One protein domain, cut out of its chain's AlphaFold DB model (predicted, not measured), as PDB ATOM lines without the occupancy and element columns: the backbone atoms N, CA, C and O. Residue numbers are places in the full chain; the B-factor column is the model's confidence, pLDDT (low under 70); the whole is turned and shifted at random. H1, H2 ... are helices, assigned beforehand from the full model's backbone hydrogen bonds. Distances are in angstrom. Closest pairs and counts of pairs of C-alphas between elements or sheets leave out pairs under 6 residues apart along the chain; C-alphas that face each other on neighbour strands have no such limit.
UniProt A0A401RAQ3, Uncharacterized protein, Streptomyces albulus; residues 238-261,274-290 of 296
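What this domain is: This is residues 238 to 261 and 274 to 290 of the 296 residues of an uncharacterized protein of Streptomyces albulus (UniProt A0A401RAQ3). One long helix, H2, makes the longest axis; the short helix H1 packs on its first half, and a loop, residues 247 to 261, winds back and forth near the end where H2 begins. Residues 285 to 290 of H2 stick out at the other end. The printed part has 41 residues with two named helices, H1 then H2, no named strand, and is all helix. It is compact, with a radius of gyration of the C-alphas of 10.1 A, and elongated, spanning 28 by 18 by 15 A.

How they stand to each other: H1, residues 242 to 246, touches H2, residues 274 to 290; the closest C-alphas are those of Val 245 and Ala 280, 5.2 A apart. H2 touches H1 with residues 276 to 280 alone. In H1 and H2, every O i to N i+4 pair is within hydrogen-bond range.

Where its parts are: H1 begins at C-alpha 242, (-29.899, 29.031, 12.052). H2 is 25.0 A long and ends at C-alpha 290, (-50.663, 26.255, 5.046).

The domain as a whole: The C-alphas farthest apart, of Cys 261 and Leu 290, are 29.1 A apart. Residues 262 to 273 are not printed; C-alphas 261 and 274 are 10.1 A apart across this cut. Residues 286 to 290 have pLDDT under 70.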
ATOM      1  N   SER A 238     -36.814  29.380  20.756       71.75
ATOM      2  CA  SER A 238     -37.710  28.216  20.677       71.75
ATOM      3  C   SER A 238     -37.077  26.959  20.063       71.75
ATOM      4  O   SER A 238     -37.436  25.848  20.439       71.75
ATOM      5  N   ALA A 239     -36.141  27.117  19.124       73.25
ATOM      6  CA  ALA A 239     -35.480  26.017  18.420       73.25
ATOM      7  C   ALA A 239     -34.201  26.517  17.719       73.25
ATOM      8  O   ALA A 239     -34.032  27.724  17.530       73.25
ATOM      9  N   PRO A 240     -33.284  25.635  17.279       74.69
ATOM     10  CA  PRO A 240     -32.164  26.044  16.434       74.69
ATOM     11  C   PRO A 240     -32.659  26.556  15.065       74.69
ATOM     12  O   PRO A 240     -32.830  25.795  14.123       74.69
ATOM     13  N   ARG A 241     -32.853  27.876  14.933       79.50
ATOM     14  CA  ARG A 241     -33.365  28.535  13.710       79.50
ATOM     15  C   ARG A 241     -32.287  28.973  12.707       79.50
ATOM     16  O   ARG A 241     -32.579  29.704  11.763       79.50
ATOM     17  N   LYS A 242     -31.025  28.567  12.894       77.56
ATOM     18  CA  LYS A 242     -29.899  29.031  12.052       77.56
ATOM     19  C   LYS A 242     -30.093  28.688  10.576       77.56
ATOM     20  O   LYS A 242     -29.841  29.541   9.727       77.56
ATOM     21  N   ASP A 243     -30.576  27.484  10.293       80.56
ATOM     22  CA  ASP A 243     -30.751  27.011   8.923       80.56
ATOM     23  C   ASP A 243     -31.901  27.752   8.234       80.56
ATOM     24  O   ASP A 243     -31.697  28.291   7.146       80.56
ATOM     25  N   ALA A 244     -33.035  27.922   8.928       83.06
ATOM     26  CA  ALA A 244     -34.184  28.706   8.461       83.06
ATOM     27  C   ALA A 244     -33.814  30.166   8.142       83.06
ATOM     28  O   ALA A 244     -34.188  30.689   7.095       83.06
ATOM     29  N   VAL A 245     -33.011  30.815   8.997       83.94
ATOM     30  CA  VAL A 245     -32.519  32.182   8.743       83.94
ATOM     31  C   VAL A 245     -31.541  32.214   7.565       83.94
ATOM     32  O   VAL A 245     -31.591  33.115   6.726       83.94
ATOM     33  N   SER A 246     -30.647  31.228   7.469       82.19
ATOM     34  CA  SER A 246     -29.673  31.163   6.380       82.19
ATOM     35  C   SER A 246     -30.323  30.883   5.021       82.19
ATOM     36  O   SER A 246     -29.833  31.388   4.018       82.19
ATOM     37  N   ALA A 247     -31.450  30.172   4.973       85.75
ATOM     38  CA  ALA A 247     -32.164  29.855   3.739       85.75
ATOM     39  C   ALA A 247     -32.805  31.084   3.063       85.75
ATOM     40  O   ALA A 247     -33.154  31.031   1.887       85.75
ATOM     41  N   ARG A 248     -32.941  32.209   3.777       86.81
ATOM     42  CA  ARG A 248     -33.524  33.445   3.234       86.81
ATOM     43  C   ARG A 248     -32.465  34.357   2.633       86.81
ATOM     44  O   ARG A 248     -31.356  34.452   3.157       86.81
ATOM     45  N   THR A 249     -32.825  35.071   1.572       86.56
ATOM     46  CA  THR A 249     -32.044  36.209   1.071       86.56
ATOM     47  C   THR A 249     -32.171  37.372   2.053       86.56
ATOM     48  O   THR A 249     -33.258  37.634   2.561       86.56
ATOM     49  N   CYS A 250     -31.075  38.068   2.354       84.44
ATOM     50  CA  CYS A 250     -31.111  39.208   3.267       84.44
ATOM     51  C   CYS A 250     -31.681  40.458   2.570       84.44
ATOM     52  O   CYS A 250     -31.043  40.933   1.630       84.44
ATOM     53  N   PRO A 251     -32.788  41.057   3.048       84.50
ATOM     54  CA  PRO A 251     -33.337  42.276   2.445       84.50
ATOM     55  C   PRO A 251     -32.411  43.490   2.599       84.50
ATOM     56  O   PRO A 251     -32.352  44.338   1.718       84.50
ATOM     57  N   ALA A 252     -31.654  43.553   3.700       83.56
ATOM     58  CA  ALA A 252     -30.801  44.696   4.020       83.56
ATOM     59  C   ALA A 252     -29.517  44.766   3.178       83.56
ATOM     60  O   ALA A 252     -29.069  45.851   2.830       83.56
ATOM     61  N   CYS A 253     -28.900  43.622   2.856       82.00
ATOM     62  CA  CYS A 253     -27.623  43.591   2.128       82.00
ATOM     63  C   CYS A 253     -27.624  42.740   0.854       82.00
ATOM     64  O   CYS A 253     -26.576  42.560   0.243       82.00
ATOM     65  N   GLY A 254     -28.766  42.163   0.472       82.12
ATOM     66  CA  GLY A 254     -28.891  41.317  -0.718       82.12
ATOM     67  C   GLY A 254     -28.143  39.981  -0.645       82.12
ATOM     68  O   GLY A 254     -28.069  39.274  -1.645       82.12
ATOM     69  N   ALA A 255     -27.574  39.612   0.510       81.44
ATOM     70  CA  ALA A 255     -26.825  38.366   0.654       81.44
ATOM     71  C   ALA A 255     -27.707  37.151   0.332       81.44
ATOM     72  O   ALA A 255     -28.773  36.977   0.928       81.44
ATOM     73  N   ALA A 256     -27.225  36.308  -0.582       84.25
ATOM     74  CA  ALA A 256     -27.898  35.093  -1.020       84.25
ATOM     75  C   ALA A 256     -28.083  34.074   0.130       84.25
ATOM     76  O   ALA A 256     -27.412  34.163   1.176       84.25
ATOM     77  N   PRO A 257     -28.964  33.072  -0.046       85.25
ATOM     78  CA  PRO A 257     -29.097  31.962   0.889       85.25
ATOM     79  C   PRO A 257     -27.742  31.326   1.225       85.25
ATOM     80  O   PRO A 257     -26.841  31.257   0.390       85.25
ATOM     81  N   HIS A 258     -27.572  30.938   2.486       80.56
ATOM     82  CA  HIS A 258     -26.359  30.363   3.084       80.56
ATOM     83  C   HIS A 258     -25.092  31.234   3.021       80.56
ATOM     84  O   HIS A 258     -24.060  30.874   3.586       80.56
ATOM     85  N   THR A 259     -25.170  32.423   2.421       79.62
ATOM     86  CA  THR A 259     -24.090  33.410   2.423       79.62
ATOM     87  C   THR A 259     -24.201  34.272   3.680       79.62
ATOM     88  O   THR A 259     -25.289  34.773   3.965       79.62
ATOM     89  N   PRO A 260     -23.130  34.475   4.466       75.31
ATOM     90  CA  PRO A 260     -23.199  35.301   5.668       75.31
ATOM     91  C   PRO A 260     -23.493  36.770   5.330       75.31
ATOM     92  O   PRO A 260     -22.963  37.316   4.367       75.31
ATOM     93  N   CYS A 261     -24.301  37.429   6.165       74.12
ATOM     94  CA  CYS A 261     -24.452  38.882   6.130       74.12
ATOM     95  C   CYS A 261     -23.138  39.501   6.619       74.12
ATOM     96  O   CYS A 261     -22.792  39.354   7.790       74.12
ATOM     97  N   VAL A 274     -30.945  41.771  11.204       85.81
ATOM     98  CA  VAL A 274     -32.270  41.753  11.842       85.81
ATOM     99  C   VAL A 274     -33.357  41.451  10.798       85.81
ATOM    100  O   VAL A 274     -34.167  40.546  10.977       85.81
ATOM    101  N   GLU A 275     -33.269  42.077   9.634       87.56
ATOM    102  CA  GLU A 275     -34.202  41.954   8.515       87.56
ATOM    103  C   GLU A 275     -34.217  40.544   7.905       87.56
ATOM    104  O   GLU A 275     -35.246  40.081   7.421       87.56
ATOM    105  N   ARG A 276     -33.088  39.820   7.937       86.81
ATOM    106  CA  ARG A 276     -33.037  38.421   7.473       86.81
ATOM    107  C   ARG A 276     -33.703  37.474   8.470       86.81
ATOM    108  O   ARG A 276     -34.271  36.467   8.066       86.81
ATOM    109  N   VAL A 277     -33.610  37.787   9.763       86.25
ATOM    110  CA  VAL A 277     -34.302  37.038  10.819       86.25
ATOM    111  C   VAL A 277     -35.809  37.254  10.710       86.25
ATOM    112  O   VAL A 277     -36.549  36.280  10.763       86.25
ATOM    113  N   ASP A 278     -36.252  38.492  10.480       88.25
ATOM    114  CA  ASP A 278     -37.677  38.809  10.303       88.25
ATOM    115  C   ASP A 278     -38.269  38.111   9.073       88.25
ATOM    116  O   ASP A 278     -39.291  37.443   9.187       88.25
ATOM    117  N   ALA A 279     -37.575  38.143   7.929       86.50
ATOM    118  CA  ALA A 279     -38.016  37.436   6.723       86.50
ATOM    119  C   ALA A 279     -38.111  35.908   6.915       86.50
ATOM    120  O   ALA A 279     -38.911  35.235   6.266       86.50
ATOM    121  N   ALA A 280     -37.277  35.337   7.789       87.19
ATOM    122  CA  ALA A 280     -37.355  33.922   8.131       87.19
ATOM    123  C   ALA A 280     -38.528  33.619   9.069       87.19
ATOM    124  O   ALA A 280     -39.180  32.599   8.881       87.19
ATOM    125  N   MET A 281     -38.810  34.504  10.029       88.38
ATOM    126  CA  MET A 281     -39.977  34.403  10.909       88.38
ATOM    127  C   MET A 281     -41.289  34.481  10.134       88.38
ATOM    128  O   MET A 281     -42.156  33.643  10.346       88.38
ATOM    129  N   GLU A 282     -41.423  35.454   9.230       86.31
ATOM    130  CA  GLU A 282     -42.628  35.633   8.412       86.31
ATOM    131  C   GLU A 282     -42.908  34.396   7.553       86.31
ATOM    132  O   GLU A 282     -44.042  33.928   7.476       86.31
ATOM    133  N   ALA A 283     -41.865  33.808   6.968       84.12
ATOM    134  CA  ALA A 283     -42.027  32.618   6.149       84.12
ATOM    135  C   ALA A 283     -42.331  31.342   6.963       84.12
ATOM    136  O   ALA A 283     -43.065  30.481   6.490       84.12
ATOM    137  N   ASP A 284     -41.792  31.228   8.185       79.88
ATOM    138  CA  ASP A 284     -42.100  30.132   9.120       79.88
ATOM    139  C   ASP A 284     -43.574  30.195   9.553       79.88
ATOM    140  O   ASP A 284     -44.237  29.167   9.610       79.88
ATOM    141  N   THR A 285     -44.116  31.405   9.769       72.69
ATOM    142  CA  THR A 285     -45.542  31.590  10.088       72.69
ATOM    143  C   THR A 285     -46.470  31.251   8.920       72.69
ATOM    144  O   THR A 285     -47.521  30.654   9.139       72.69
ATOM    145  N   THR A 286     -46.078  31.560   7.678       68.62
ATOM    146  CA  THR A 286     -46.888  31.221   6.496       68.62
ATOM    147  C   THR A 286     -46.873  29.729   6.163       68.62
ATOM    148  O   THR A 286     -47.865  29.225   5.646       68.62
ATOM    149  N   ASP A 287     -45.784  29.012   6.463       60.31
ATOM    150  CA  ASP A 287     -45.728  27.554   6.272       60.31
ATOM    151  C   ASP A 287     -46.599  26.817   7.306       60.31
ATOM    152  O   ASP A 287     -47.233  25.821   6.961       60.31
ATOM    153  N   THR A 288     -46.700  27.318   8.548       58.22
ATOM    154  CA  THR A 288     -47.606  26.742   9.560       58.22
ATOM    155  C   THR A 288     -49.086  26.911   9.211       58.22
ATOM    156  O   THR A 288     -49.832  25.938   9.321       58.22
ATOM    157  N   ASP A 289     -49.500  28.080   8.708       54.91
ATOM    158  CA  ASP A 289     -50.899  28.320   8.310       54.91
ATOM    159  C   ASP A 289     -51.319  27.431   7.119       54.91
ATOM    160  O   ASP A 289     -52.438  26.922   7.077       54.91
ATOM    161  N   LEU A 290     -50.403  27.151   6.182       50.34
ATOM    162  CA  LEU A 290     -50.663  26.255   5.046       50.34
ATOM    163  C   LEU A 290     -50.745  24.772   5.445       50.34
ATOM    164  O   LEU A 290     -51.432  23.993   4.783       50.34
TER     165      LEU A 290